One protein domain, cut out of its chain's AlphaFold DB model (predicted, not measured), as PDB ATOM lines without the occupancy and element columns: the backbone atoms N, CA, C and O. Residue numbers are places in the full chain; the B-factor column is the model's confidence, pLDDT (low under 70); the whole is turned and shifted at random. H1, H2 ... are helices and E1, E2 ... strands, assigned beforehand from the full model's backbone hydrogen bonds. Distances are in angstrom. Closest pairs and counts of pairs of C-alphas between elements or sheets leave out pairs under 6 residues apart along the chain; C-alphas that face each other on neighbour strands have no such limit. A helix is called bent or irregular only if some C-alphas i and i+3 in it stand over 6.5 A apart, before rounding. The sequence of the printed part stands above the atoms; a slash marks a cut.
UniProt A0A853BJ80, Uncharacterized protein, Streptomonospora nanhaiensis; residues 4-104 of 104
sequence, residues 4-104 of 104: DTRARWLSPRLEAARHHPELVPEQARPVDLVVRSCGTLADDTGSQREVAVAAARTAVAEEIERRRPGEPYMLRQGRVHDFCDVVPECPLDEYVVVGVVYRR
ATOM      1  N   ASP A   4     -31.681  32.227   9.480       75.44
ATOM      2  CA  ASP A   4     -31.718  33.683   9.691       75.44
ATOM      3  C   ASP A   4     -30.360  34.378   9.529       75.44
ATOM      4  O   ASP A   4     -30.260  35.451   8.933       75.44
ATOM      5  N   THR A   5     -29.280  33.776  10.037       79.81
ATOM      6  CA  THR A   5     -27.927  34.335   9.890       79.81
ATOM      7  C   THR A   5     -27.493  34.307   8.429       79.81
ATOM      8  O   THR A   5     -26.908  35.274   7.942       79.81
ATOM      9  N   ARG A   6     -27.823  33.224   7.714       80.75
ATOM     10  CA  ARG A   6     -27.531  33.100   6.283       80.75
ATOM     11  C   ARG A   6     -28.326  34.116   5.471       80.75
ATOM     12  O   ARG A   6     -27.732  34.789   4.640       80.75
ATOM     13  N   ALA A   7     -29.628  34.255   5.708       80.69
ATOM     14  CA  ALA A   7     -30.467  35.198   4.973       80.69
ATOM     15  C   ALA A   7     -29.978  36.645   5.148       80.69
ATOM     16  O   ALA A   7     -29.789  37.351   4.161       80.69
ATOM     17  N   ARG A   8     -29.669  37.055   6.388       84.94
ATOM     18  CA  ARG A   8     -29.132  38.396   6.688       84.94
ATOM     19  C   ARG A   8     -27.770  38.654   6.047       84.94
ATOM     20  O   ARG A   8     -27.485  39.785   5.669       84.94
ATOM     21  N   TRP A   9     -26.941  37.621   5.921       84.81
ATOM     22  CA  TRP A   9     -25.670  37.702   5.205       84.81
ATOM     23  C   TRP A   9     -25.874  37.769   3.682       84.81
ATOM     24  O   TRP A   9     -25.202  38.534   2.994       84.81
ATOM     25  N   LEU A  10     -26.824  37.005   3.150       87.81
ATOM     26  CA  LEU A  10     -27.005  36.811   1.716       87.81
ATOM     27  C   LEU A  10     -27.690  38.005   1.035       87.81
ATOM     28  O   LEU A  10     -27.258  38.416  -0.036       87.81
ATOM     29  N   SER A  11     -28.725  38.587   1.649       87.94
ATOM     30  CA  SER A  11     -29.519  39.673   1.052       87.94
ATOM     31  C   SER A  11     -28.700  40.847   0.494       87.94
ATOM     32  O   SER A  11     -28.863  41.128  -0.694       87.94
ATOM     33  N   PRO A  12     -27.805  41.506   1.261       90.31
ATOM     34  CA  PRO A  12     -27.029  42.630   0.730       90.31
ATOM     35  C   PRO A  12     -26.088  42.213  -0.411       90.31
ATOM     36  O   PRO A  12     -25.857  42.987  -1.332       90.31
ATOM     37  N   ARG A  13     -25.592  40.971  -0.402       91.75
ATOM     38  CA  ARG A  13     -24.660  40.470  -1.424       91.75
ATOM     39  C   ARG A  13     -25.360  40.096  -2.725       91.75
ATOM     40  O   ARG A  13     -24.790  40.266  -3.795       91.75
ATOM     41  N   LEU A  14     -26.598  39.604  -2.656       91.81
ATOM     42  CA  LEU A  14     -27.418  39.400  -3.853       91.81
ATOM     43  C   LEU A  14     -27.817  40.737  -4.484       91.81
ATOM     44  O   LEU A  14     -27.913  40.826  -5.704       91.81
ATOM     45  N   GLU A  15     -28.047  41.768  -3.667       90.81
ATOM     46  CA  GLU A  15     -28.285  43.122  -4.169       90.81
ATOM     47  C   GLU A  15     -27.050  43.657  -4.898       90.81
ATOM     48  O   GLU A  15     -27.167  44.014  -6.067       90.81
ATOM     49  N   ALA A  16     -25.871  43.584  -4.272       90.38
ATOM     50  CA  ALA A  16     -24.594  43.908  -4.908       90.38
ATOM     51  C   ALA A  16     -24.403  43.137  -6.225       90.38
ATOM     52  O   ALA A  16     -24.274  43.740  -7.285       90.38
ATOM     53  N   ALA A  17     -24.535  41.804  -6.210       88.44
ATOM     54  CA  ALA A  17     -24.359  40.961  -7.397       88.44
ATOM     55  C   ALA A  17     -25.295  41.320  -8.566       88.44
ATOM     56  O   ALA A  17     -24.949  41.084  -9.720       88.44
ATOM     57  N   ARG A  18     -26.469  41.911  -8.302       88.25
ATOM     58  CA  ARG A  18     -27.381  42.393  -9.350       88.25
ATOM     59  C   ARG A  18     -26.809  43.584 -10.126       88.25
ATOM     60  O   ARG A  18     -27.192  43.796 -11.272       88.25
ATOM     61  N   HIS A  19     -25.922  44.360  -9.512       88.06
ATOM     62  CA  HIS A  19     -25.242  45.491 -10.139       88.06
ATOM     63  C   HIS A  19     -23.985  45.080 -10.922       88.06
ATOM     64  O   HIS A  19     -23.408  45.919 -11.610       88.06
ATOM     65  N   HIS A  20     -23.619  43.795 -10.883       85.38
ATOM     66  CA  HIS A  20     -22.493  43.214 -11.611       85.38
ATOM     67  C   HIS A  20     -22.986  42.356 -12.789       85.38
ATOM     68  O   HIS A  20     -23.269  41.164 -12.605       85.38
ATOM     69  N   PRO A  21     -23.084  42.905 -14.016       84.00
ATOM     70  CA  PRO A  21     -23.531  42.150 -15.194       84.00
ATOM     71  C   PRO A  21     -22.607  40.970 -15.535       84.00
ATOM     72  O   PRO A  21     -22.998  40.020 -16.213       84.00
ATOM     73  N   GLU A  22     -21.365  41.001 -15.060       86.50
ATOM     74  CA  GLU A  22     -20.426  39.898 -15.159       86.50
ATOM     75  C   GLU A  22     -20.721  38.753 -14.181       86.50
ATOM     76  O   GLU A  22     -20.244  37.648 -14.426       86.50
ATOM     77  N   LEU A  23     -21.472  38.984 -13.102       86.00
ATOM     78  CA  LEU A  23     -21.840  37.966 -12.112       86.00
ATOM     79  C   LEU A  23     -23.233  37.386 -12.362       86.00
ATOM     80  O   LEU A  23     -23.477  36.222 -12.044       86.00
ATOM     81  N   VAL A  24     -24.142  38.183 -12.922       87.94
ATOM     82  CA  VAL A  24     -25.527  37.791 -13.193       87.94
ATOM     83  C   VAL A  24     -25.973  38.420 -14.513       87.94
ATOM     84  O   VAL A  24     -25.767  39.617 -14.702       87.94
ATOM     85  N   PRO A  25     -26.627  37.672 -15.422       86.88
ATOM     86  CA  PRO A  25     -27.232  38.272 -16.610       86.88
ATOM     87  C   PRO A  25     -28.189  39.418 -16.244       86.88
ATOM     88  O   PRO A  25     -28.962  39.276 -15.303       86.88
ATOM     89  N   GLU A  26     -28.220  40.506 -17.023       83.75
ATOM     90  CA  GLU A  26     -29.001  41.723 -16.703       83.75
ATOM     91  C   GLU A  26     -30.494  41.470 -16.421       83.75
ATOM     92  O   GLU A  26     -31.120  42.170 -15.626       83.75
ATOM     93  N   GLN A  27     -31.076  40.459 -17.070       84.50
ATOM     94  CA  GLN A  27     -32.492  40.099 -16.930       84.50
ATOM     95  C   GLN A  27     -32.745  39.048 -15.839       84.50
ATOM     96  O   GLN A  27     -33.889  38.671 -15.612       84.50
ATOM     97  N   ALA A  28     -31.699  38.541 -15.186       89.94
ATOM     98  CA  ALA A  28     -31.804  37.506 -14.175       89.94
ATOM     99  C   ALA A  28     -31.765  38.096 -12.759       89.94
ATOM    100  O   ALA A  28     -31.228  39.173 -12.500       89.94
ATOM    101  N   ARG A  29     -32.345  37.364 -11.808       90.31
ATOM    102  CA  ARG A  29     -32.336  37.713 -10.389       90.31
ATOM    103  C   ARG A  29     -31.408  36.765  -9.628       90.31
ATOM    104  O   ARG A  29     -31.692  35.566  -9.635       90.31
ATOM    105  N   PRO A  30     -30.376  37.261  -8.924       93.25
ATOM    106  CA  PRO A  30     -29.564  36.421  -8.055       93.25
ATOM    107  C   PRO A  30     -30.393  35.925  -6.864       93.25
ATOM    108  O   PRO A  30     -31.178  36.672  -6.272       93.25
ATOM    109  N   VAL A  31     -30.244  34.647  -6.530       93.69
ATOM    110  CA  VAL A  31     -31.001  33.958  -5.469       93.69
ATOM    111  C   VAL A  31     -30.111  33.224  -4.476       93.69
ATOM    112  O   VAL A  31     -30.560  32.904  -3.375       93.69
ATOM    113  N   ASP A  32     -28.862  32.957  -4.847       94.56
ATOM    114  CA  ASP A  32     -27.869  32.387  -3.951       94.56
ATOM    115  C   ASP A  32     -26.460  32.815  -4.352       94.56
ATOM    116  O   ASP A  32     -26.208  33.200  -5.494       94.56
ATOM    117  N   LEU A  33     -25.550  32.734  -3.390       94.31
ATOM    118  CA  LEU A  33     -24.162  33.138  -3.534       94.31
ATOM    119  C   LEU A  33     -23.271  32.152  -2.784       94.31
ATOM    120  O   LEU A  33     -23.529  31.790  -1.629       94.31
ATOM    121  N   VAL A  34     -22.204  31.730  -3.445       94.31
ATOM    122  CA  VAL A  34     -21.159  30.877  -2.887       94.31
ATOM    123  C   VAL A  34     -19.814  31.508  -3.200       94.31
ATOM    124  O   VAL A  34     -19.550  31.888  -4.333       94.31
ATOM    125  N   VAL A  35     -18.965  31.625  -2.187       93.19
ATOM    126  CA  VAL A  35     -17.675  32.305  -2.296       93.19
ATOM    127  C   VAL A  35     -16.615  31.403  -1.699       93.19
ATOM    128  O   VAL A  35     -16.811  30.828  -0.623       93.19
ATOM    129  N   ARG A  36     -15.484  31.281  -2.388       92.69
ATOM    130  CA  ARG A  36     -14.294  30.608  -1.873       92.69
ATOM    131  C   ARG A  36     -13.073  31.482  -2.103       92.69
ATOM    132  O   ARG A  36     -12.818  31.895  -3.230       92.69
ATOM    133  N   SER A  37     -12.335  31.736  -1.027       90.00
ATOM    134  CA  SER A  37     -10.996  32.312  -1.107       90.00
ATOM    135  C   SER A  37      -9.990  31.236  -1.510       90.00
ATOM    136  O   SER A  37     -10.055  30.100  -1.033       90.00
ATOM    137  N   CYS A  38      -9.076  31.616  -2.396       85.56
ATOM    138  CA  CYS A  38      -7.895  30.851  -2.776       85.56
ATOM    139  C   CYS A  38      -6.656  31.260  -1.955       85.56
ATOM    140  O   CYS A  38      -5.587  30.703  -2.182       85.56
ATOM    141  N   GLY A  39      -6.789  32.220  -1.032       83.50
ATOM    142  CA  GLY A  39      -5.692  32.823  -0.277       83.50
ATOM    143  C   GLY A  39      -4.904  33.878  -1.061       83.50
ATOM    144  O   GLY A  39      -5.258  34.256  -2.186       83.50
ATOM    145  N   THR A  40      -3.829  34.372  -0.443       77.94
ATOM    146  CA  THR A  40      -2.891  35.315  -1.060       77.94
ATOM    147  C   THR A  40      -2.005  34.564  -2.045       77.94
ATOM    148  O   THR A  40      -1.172  33.751  -1.663       77.94
ATOM    149  N   LEU A  41      -2.158  34.864  -3.334       74.12
ATOM    150  CA  LEU A  41      -1.401  34.215  -4.410       74.12
ATOM    151  C   LEU A  41      -0.134  34.996  -4.798       74.12
ATOM    152  O   LEU A  41       0.352  34.837  -5.918       74.12
ATOM    153  N   ALA A  42       0.350  35.907  -3.947       70.31
ATOM    154  CA  ALA A  42       1.449  36.824  -4.269       70.31
ATOM    155  C   ALA A  42       2.772  36.089  -4.552       70.31
ATOM    156  O   ALA A  42       3.488  36.477  -5.474       70.31
ATOM    157  N   ASP A  43       3.030  35.004  -3.821       72.38
ATOM    158  CA  ASP A  43       4.258  34.203  -3.907       72.38
ATOM    159  C   ASP A  43       4.088  32.892  -4.699       72.38
ATOM    160  O   ASP A  43       5.044  32.137  -4.885       72.38
ATOM    161  N   ASP A  44       2.881  32.619  -5.200       78.25
ATOM    162  CA  ASP A  44       2.582  31.391  -5.934       78.25
ATOM    163  C   ASP A  44       3.170  31.408  -7.346       78.25
ATOM    164  O   ASP A  44       3.040  32.375  -8.108       78.25
ATOM    165  N   THR A  45       3.728  30.269  -7.758       80.69
ATOM    166  CA  THR A  45       4.022  30.028  -9.174       80.69
ATOM    167  C   THR A  45       2.726  30.024  -9.992       80.69
ATOM    168  O   THR A  45       1.660  29.652  -9.495       80.69
ATOM    169  N   GLY A  46       2.801  30.394 -11.278       82.44
ATOM    170  CA  GLY A  46       1.621  30.430 -12.159       82.44
ATOM    171  C   GLY A  46       0.807  29.128 -12.138       82.44
ATOM    172  O   GLY A  46      -0.416  29.169 -12.039       82.44
ATOM    173  N   SER A  47       1.483  27.976 -12.108       85.75
ATOM    174  CA  SER A  47       0.836  26.660 -12.042       85.75
ATOM    175  C   SER A  47       0.159  26.370 -10.697       85.75
ATOM    176  O   SER A  47      -0.920  25.784 -10.680       85.75
ATOM    177  N   GLN A  48       0.744  26.789  -9.568       86.31
ATOM    178  CA  GLN A  48       0.105  26.640  -8.249       86.31
ATOM    179  C   GLN A  48      -1.183  27.457  -8.166       86.31
ATOM    180  O   GLN A  48      -2.222  26.939  -7.756       86.31
ATOM    181  N   ARG A  49      -1.132  28.695  -8.668       85.62
ATOM    182  CA  ARG A  49      -2.298  29.572  -8.777       85.62
ATOM    183  C   ARG A  49      -3.412  28.943  -9.613       85.62
ATOM    184  O   ARG A  49      -4.562  28.935  -9.184       85.62
ATOM    185  N   GLU A  50      -3.096  28.412 -10.790       88.94
ATOM    186  CA  GLU A  50      -4.096  27.773 -11.655       88.94
ATOM    187  C   GLU A  50      -4.770  26.576 -10.975       88.94
ATOM    188  O   GLU A  50      -5.994  26.444 -11.037       88.94
ATOM    189  N   VAL A  51      -3.998  25.744 -10.268       92.00
ATOM    190  CA  VAL A  51      -4.525  24.595  -9.518       92.00
ATOM    191  C   VAL A  51      -5.427  25.044  -8.369       92.00
ATOM    192  O   VAL A  51      -6.533  24.520  -8.231       92.00
ATOM    193  N   ALA A  52      -4.998  26.026  -7.571       90.75
ATOM    194  CA  ALA A  52      -5.788  26.555  -6.461       90.75
ATOM    195  C   ALA A  52      -7.132  27.118  -6.946       90.75
ATOM    196  O   ALA A  52      -8.190  26.811  -6.395       90.75
ATOM    197  N   VAL A  53      -7.105  27.882  -8.040       92.25
ATOM    198  CA  VAL A  53      -8.307  28.456  -8.647       92.25
ATOM    199  C   VAL A  53      -9.218  27.380  -9.239       92.25
ATOM    200  O   VAL A  53     -10.434  27.443  -9.054       92.25
ATOM    201  N   ALA A  54      -8.666  26.375  -9.921       94.00
ATOM    202  CA  ALA A  54      -9.451  25.259 -10.443       94.00
ATOM    203  C   ALA A  54     -10.143  24.481  -9.312       94.00
ATOM    204  O   ALA A  54     -11.341  24.208  -9.399       94.00
ATOM    205  N   ALA A  55      -9.425  24.194  -8.223       94.62
ATOM    206  CA  ALA A  55      -9.983  23.537  -7.045       94.62
ATOM    207  C   ALA A  55     -11.099  24.372  -6.399       94.62
ATOM    208  O   ALA A  55     -12.169  23.841  -6.094       94.62
ATOM    209  N   ALA A  56     -10.896  25.684  -6.251       94.69
ATOM    210  CA  ALA A  56     -11.909  26.588  -5.717       94.69
ATOM    211  C   ALA A  56     -13.162  26.638  -6.605       94.69
ATOM    212  O   ALA A  56     -14.277  26.568  -6.089       94.69
ATOM    213  N   ARG A  57     -13.007  26.686  -7.935       96.50
ATOM    214  CA  ARG A  57     -14.135  26.624  -8.881       96.50
ATOM    215  C   ARG A  57     -14.943  25.346  -8.738       96.50
ATOM    216  O   ARG A  57     -16.168  25.429  -8.678       96.50
ATOM    217  N   THR A  58     -14.276  24.200  -8.655       96.88
ATOM    218  CA  THR A  58     -14.948  22.914  -8.437       96.88
ATOM    219  C   THR A  58     -15.701  22.914  -7.110       96.88
ATOM    220  O   THR A  58     -16.891  22.621  -7.091       96.88
ATOM    221  N   ALA A  59     -15.063  23.345  -6.020       96.88
ATOM    222  CA  ALA A  59     -15.698  23.396  -4.705       96.88
ATOM    223  C   ALA A  59     -16.924  24.329  -4.666       96.88
ATOM    224  O   ALA A  59     -17.928  24.010  -4.028       96.88
ATOM    225  N   VAL A  60     -16.865  25.479  -5.350       96.88
ATOM    226  CA  VAL A  60     -18.011  26.393  -5.491       96.88
ATOM    227  C   VAL A  60     -19.140  25.720  -6.272       96.88
ATOM    228  O   VAL A  60     -20.283  25.754  -5.821       96.88
ATOM    229  N   ALA A  61     -18.834  25.091  -7.409       96.62
ATOM    230  CA  ALA A  61     -19.826  24.405  -8.234       96.62
ATOM    231  C   ALA A  61     -20.513  23.255  -7.480       96.62
ATOM    232  O   ALA A  61     -21.738  23.171  -7.472       96.62
ATOM    233  N   GLU A  62     -19.748  22.414  -6.780       97.44
ATOM    234  CA  GLU A  62     -20.282  21.322  -5.955       97.44
ATOM    235  C   GLU A  62     -21.167  21.837  -4.814       97.44
ATOM    236  O   GLU A  62     -22.199  21.252  -4.482       97.44
ATOM    237  N   GLU A  63     -20.784  22.954  -4.194       96.94
ATOM    238  CA  GLU A  63     -21.575  23.570  -3.137       96.94
ATOM    239  C   GLU A  63     -22.875  24.184  -3.654       96.94
ATOM    240  O   GLU A  63     -23.890  24.090  -2.958       96.94
ATOM    241  N   ILE A  64     -22.853  24.779  -4.849       96.88
ATOM    242  CA  ILE A  64     -24.059  25.236  -5.542       96.88
ATOM    243  C   ILE A  64     -24.961  24.044  -5.832       96.88
ATOM    244  O   ILE A  64     -26.108  24.070  -5.400       96.88
ATOM    245  N   GLU A  65     -24.450  22.984  -6.457       96.44
ATOM    246  CA  GLU A  65     -25.246  21.803  -6.810       96.44
ATOM    247  C   GLU A  65     -25.902  21.172  -5.573       96.44
ATOM    248  O   GLU A  65     -27.083  20.839  -5.573       96.44
ATOM    249  N   ARG A  66     -25.176  21.109  -4.450       96.00
ATOM    250  CA  ARG A  66     -25.722  20.618  -3.177       96.00
ATOM    251  C   ARG A  66     -26.830  21.509  -2.601       96.00
ATOM    252  O   ARG A  66     -27.699  21.007  -1.894       96.00
ATOM    253  N   ARG A  67     -26.774  22.828  -2.812       94.00
ATOM    254  CA  ARG A  67     -27.730  23.801  -2.239       94.00
ATOM    255  C   ARG A  67     -28.913  24.098  -3.154       94.00
ATOM    256  O   ARG A  67     -29.997  24.404  -2.663       94.00
ATOM    257  N   ARG A  68     -28.679  24.082  -4.461       93.19
ATOM    258  CA  ARG A  68     -29.547  24.568  -5.537       93.19
ATOM    259  C   ARG A  68     -29.415  23.640  -6.758       93.19
ATOM    260  O   ARG A  68     -28.946  24.082  -7.804       93.19
ATOM    261  N   PRO A  69     -29.781  22.354  -6.625       94.81
ATOM    262  CA  PRO A  69     -29.557  21.368  -7.678       94.81
ATOM    263  C   PRO A  69     -30.285  21.755  -8.967       94.81
ATOM    264  O   PRO A  69     -31.480  22.053  -8.944       94.81
ATOM    265  N   GLY A  70     -29.558  21.755 -10.087       93.19
ATOM    266  CA  GLY A  70     -30.094  22.067 -11.418       93.19
ATOM    267  C   GLY A  70     -30.437  23.539 -11.690       93.19
ATOM    268  O   GLY A  70     -30.868  23.855 -12.800       93.19
ATOM    269  N   GLU A  71     -30.245  24.445 -10.727       94.75
ATOM    270  CA  GLU A  71     -30.437  25.883 -10.943       94.75
ATOM    271  C   GLU A  71     -29.273  26.468 -11.763       94.75
ATOM    272  O   GLU A  71     -28.119  26.059 -11.596       94.75
ATOM    273  N   PRO A  72     -29.526  27.448 -12.647       94.69
ATOM    274  CA  PRO A  72     -28.464  28.060 -13.424       94.69
ATOM    275  C   PRO A  72     -27.592  28.964 -12.542       94.69
ATOM    276  O   PRO A  72     -28.074  29.709 -11.684       94.69
ATOM    277  N   TYR A  73     -26.284  28.919 -12.784       95.31
ATOM    278  CA  TYR A  73     -25.307  29.717 -12.055       95.31
ATOM    279  C   TYR A  73     -24.171  30.204 -12.957       95.31
ATOM    280  O   TYR A  73     -23.883  29.623 -14.004       95.31
ATOM    281  N   MET A  74     -23.512  31.281 -12.533       95.06
ATOM    282  CA  MET A  74     -22.277  31.788 -13.131       95.06
ATOM    283  C   MET A  74     -21.135  31.691 -12.130       95.06
ATOM    284  O   MET A  74     -21.320  31.950 -10.944       95.06
ATOM    285  N   LEU A  75     -19.948  31.342 -12.626       95.38
ATOM    286  CA  LEU A  75     -18.703  31.394 -11.867       95.38
ATOM    287  C   LEU A  75     -17.841  32.533 -12.399       95.38
ATOM    288  O   LEU A  75     -17.562  32.603 -13.601       95.38
ATOM    289  N   ARG A  76     -17.360  33.377 -11.496       94.94
ATOM    290  CA  ARG A  76     -16.319  34.367 -11.752       94.94
ATOM    291  C   ARG A  76     -15.178  34.182 -10.776       94.94
ATOM    292  O   ARG A  76     -15.352  33.670  -9.679       94.94
ATOM    293  N   GLN A  77     -13.997  34.574 -11.214       93.19
ATOM    294  CA  GLN A  77     -12.783  34.524 -10.422       93.19
ATOM    295  C   GLN A  77     -12.027  35.831 -10.624       93.19
ATOM    296  O   GLN A  77     -12.082  36.408 -11.712       93.19
ATOM    297  N   GLY A  78     -11.326  36.287  -9.602       91.12
ATOM    298  CA  GLY A  78     -10.622  37.560  -9.637       91.12
ATOM    299  C   GLY A  78     -10.061  37.897  -8.271       91.12
ATOM    300  O   GLY A  78     -10.114  37.088  -7.342       91.12
ATOM    301  N   ARG A  79      -9.496  39.089  -8.150       90.00
ATOM    302  CA  ARG A  79      -9.034  39.578  -6.855       90.00
ATOM    303  C   ARG A  79     -10.239  40.079  -6.068       90.00
ATOM    304  O   ARG A  79     -11.210  40.556  -6.646       90.00
ATOM    305  N   VAL A  80     -10.175  40.017  -4.743       89.25
ATOM    306  CA  VAL A  80     -11.274  40.482  -3.876       89.25
ATOM    307  C   VAL A  80     -11.650  41.938  -4.155       89.25
ATOM    308  O   VAL A  80     -12.825  42.288  -4.091       89.25
ATOM    309  N   HIS A  81     -10.680  42.777  -4.535       87.88
ATOM    310  CA  HIS A  81     -10.937  44.175  -4.880       87.88
ATOM    311  C   HIS A  81     -11.936  44.385  -6.035       87.88
ATOM    312  O   HIS A  81     -12.545  45.448  -6.096       87.88
ATOM    313  N   ASP A  82     -12.135  43.383  -6.898       88.25
ATOM    314  CA  ASP A  82     -13.055  43.431  -8.040       88.25
ATOM    315  C   ASP A  82     -14.507  43.152  -7.610       88.25
ATOM    316  O   ASP A  82     -15.440  43.369  -8.378       88.25
ATOM    317  N   PHE A  83     -14.701  42.654  -6.383       88.94
ATOM    318  CA  PHE A  83     -15.972  42.144  -5.861       88.94
ATOM    319  C   PHE A  83     -16.241  42.629  -4.426       88.94
ATOM    320  O   PHE A  83     -16.891  41.938  -3.643       88.94
ATOM    321  N   CYS A  84     -15.670  43.766  -4.026       84.56
ATOM    322  CA  CYS A  84     -15.582  44.188  -2.624       84.56
ATOM    323  C   CYS A  84     -16.942  44.400  -1.932       84.56
ATOM    324  O   CYS A  84     -17.054  44.250  -0.717       84.56
ATOM    325  N   ASP A  85     -17.981  44.705  -2.694       87.62
ATOM    326  CA  ASP A  85     -19.374  44.820  -2.268       87.62
ATOM    327  C   ASP A  85     -20.093  43.458  -2.168       87.62
ATOM    328  O   ASP A  85     -21.001  43.291  -1.348       87.62
ATOM    329  N   VAL A  86     -19.654  42.459  -2.939       86.75
ATOM    330  CA  VAL A  86     -20.178  41.082  -2.924       86.75
ATOM    331  C   VAL A  86     -19.493  40.210  -1.861       86.75
ATOM    332  O   VAL A  86     -20.137  39.338  -1.272       86.75
ATOM    333  N   VAL A  87     -18.205  40.439  -1.584       84.94
ATOM    334  CA  VAL A  87     -17.378  39.654  -0.641       84.94
ATOM    335  C   VAL A  87     -16.600  40.524   0.362       84.94
ATOM    336  O   VAL A  87     -15.380  40.388   0.483       84.94
ATOM    337  N   PRO A  88     -17.271  41.413   1.117       79.00
ATOM    338  CA  PRO A  88     -16.603  42.405   1.968       79.00
ATOM    339  C   PRO A  88     -15.782  41.814   3.126       79.00
ATOM    340  O   PRO A  88     -14.990  42.520   3.743       79.00
ATOM    341  N   GLU A  89     -15.989  40.544   3.473       80.88
ATOM    342  CA  GLU A  89     -15.267  39.857   4.546       80.88
ATOM    343  C   GLU A  89     -13.915  39.268   4.130       80.88
ATOM    344  O   GLU A  89     -13.145  38.863   5.001       80.88
ATOM    345  N   CYS A  90     -13.634  39.171   2.829       80.50
ATOM    346  CA  CYS A  90     -12.374  38.621   2.350       80.50
ATOM    347  C   CYS A  90     -11.267  39.692   2.406       80.50
ATOM    348  O   CYS A  90     -11.520  40.853   2.071       80.50
ATOM    349  N   PRO A  91     -10.032  39.335   2.797       84.25
ATOM    350  CA  PRO A  91      -8.889  40.234   2.678       84.25
ATOM    351  C   PRO A  91      -8.681  40.693   1.228       84.25
ATOM    352  O   PRO A  91      -8.768  39.905   0.291       84.25
ATOM    353  N   LEU A  92      -8.422  41.990   1.031       82.50
ATOM    354  CA  LEU A  92      -8.401  42.617  -0.300       82.50
ATOM    355  C   LEU A  92      -7.293  42.092  -1.227       82.50
ATOM    356  O   LEU A  92      -7.403  42.219  -2.448       82.50
ATOM    357  N   ASP A  93      -6.219  41.545  -0.661       82.06
ATOM    358  CA  ASP A  93      -5.072  40.985  -1.376       82.06
ATOM    359  C   ASP A  93      -5.280  39.529  -1.826       82.06
ATOM    360  O   ASP A  93      -4.448  38.979  -2.552       82.06
ATOM    361  N   GLU A  94      -6.399  38.910  -1.447       87.81
ATOM    362  CA  GLU A  94      -6.709  37.536  -1.815       87.81
ATOM    363  C   GLU A  94      -7.339  37.422  -3.205       87.81
ATOM    364  O   GLU A  94      -7.920  38.353  -3.779       87.81
ATOM    365  N   TYR A  95      -7.233  36.214  -3.750       90.50
ATOM    366  CA  TYR A  95      -7.957  35.808  -4.941       90.50
ATOM    367  C   TYR A  95      -9.180  34.985  -4.543       90.50
ATOM    368  O   TYR A  95      -9.101  34.130  -3.663       90.50
ATOM    369  N   VAL A  96     -10.310  35.217  -5.202       93.12
ATOM    370  CA  VAL A  96     -11.579  34.557  -4.895       93.12
ATOM    371  C   VAL A  96     -12.215  33.955  -6.132       93.12
ATOM    372  O   VAL A  96     -12.027  34.419  -7.258       93.12
ATOM    373  N   VAL A  97     -13.027  32.931  -5.892       95.31
ATOM    374  CA  VAL A  97     -14.025  32.433  -6.830       95.31
ATOM    375  C   VAL A  97     -15.407  32.715  -6.256       95.31
ATOM    376  O   VAL A  97     -15.728  32.316  -5.135       95.31
ATOM    377  N   VAL A  98     -16.226  33.386  -7.056       95.25
ATOM    378  CA  VAL A  98     -17.599  33.772  -6.753       95.25
ATOM    379  C   VAL A  98     -18.531  32.993  -7.669       95.25
ATOM    380  O   VAL A  98     -18.402  33.032  -8.891       95.25
ATOM    381  N   GLY A  99     -19.473  32.273  -7.076       96.44
ATOM    382  CA  GLY A  99     -20.543  31.581  -7.772       96.44
ATOM    383  C   GLY A  99     -21.891  32.190  -7.430       96.44
ATOM    384  O   GLY A  99     -22.284  32.181  -6.263       96.44
ATOM    385  N   VAL A 100     -22.601  32.699  -8.434       96.06
ATOM    386  CA  VAL A 100     -23.926  33.307  -8.252       96.06
ATOM    387  C   VAL A 100     -24.977  32.445  -8.923       96.06
ATOM    388  O   VAL A 100     -24.925  32.216 -10.131       96.06
ATOM    389  N   VAL A 101     -25.937  31.975  -8.132       96.31
ATOM    390  CA  VAL A 101     -27.121  31.265  -8.622       96.31
ATOM    391  C   VAL A 101     -28.183  32.299  -8.932       96.31
ATOM    392  O   VAL A 101     -28.424  33.206  -8.128       96.31
ATOM    393  N   TYR A 102     -28.841  32.168 -10.074       94.50
ATOM    394  CA  TYR A 102     -29.851  33.121 -10.508       94.50
ATOM    395  C   TYR A 102     -31.083  32.419 -11.064       94.50
ATOM    396  O   TYR A 102     -31.061  31.247 -11.408       94.50
ATOM    397  N   ARG A 103     -32.174  33.169 -11.182       91.81
ATOM    398  CA  ARG A 103     -33.384  32.756 -11.897       91.81
ATOM    399  C   ARG A 103     -33.737  33.788 -12.958       91.81
ATOM    400  O   ARG A 103     -33.397  34.961 -12.794       91.81
ATOM    401  N   ARG A 104     -34.394  33.349 -14.027       80.19
ATOM    402  CA  ARG A 104     -35.008  34.256 -15.005       80.19
ATOM    403  C   ARG A 104     -36.288  34.873 -14.446       80.19
ATOM    404  O   ARG A 104     -36.874  34.269 -13.517       80.19
TER     405      ARG A 104
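This is residues 4 to 104 of the 104 residues of an uncharacterized protein of Streptomonospora nanhaiensis (UniProt A0A853BJ80). A strongly twisted sheet of three strands is sandwiched between helices: the long H2 runs along one face, and H1 crosses the other, with the short H3 also on H1's side. These make three layers, helices on both faces of a sheet. The 101 printed residues hold, in order, H1, E1, H2, E2, H3 and E3, class mixed; the sheet's order is E1, E3, E2, all antiparallel. The whole is compact, with a radius of gyration of the C-alphas of 13.4 A and spans of 39 by 28 by 25 A.

Find C-alpha 4 at (-31.718, 33.683, 9.691); H1 runs from there to residue 18, 21.4 A, and is only just irregular, C-alphas 9 and 12 being 6.8 A apart. E1, residues 29 to 37, bends by 57 degrees at residue 32. H2, residues 46 to 67, covers 31.7 A. E2 is residues 73 to 79 and H3 residues 80 to 83. E3, residues 95 to 103, covers 26.5 A and ends at C-alpha 103, (-33.384, 32.756, -11.897).

Look for N 34 and O 99, 2.9 A, between E1 and E3, and N 76 and O 98, 2.8 A, between E3 and E2. H1 is across the strands at 77 degrees to E1 on the local plane; its closest C-alphas to E1 are Leu 14 and Pro 30, 5.6 A. On the opposite face H2 is only just along the strands, at 29 degrees to E3 on the local plane; Arg 57 and Val 97 have their closest C-alphas, 6.2 A. E1, H2 and E2 form a split strand-helix-strand unit, two strands running the same way with E3 between them, its crossover right-handed. Every O i to N i+4 pair is within hydrogen-bond range in H2, 9 of 11 in H1; H3 is too short for one.

The farthest C-alphas, Asp 43 and Arg 104, are 40.8 A apart. The printed part has no cut, the link H3 to E3 is long, and no printed residue is under 70 in pLDDT.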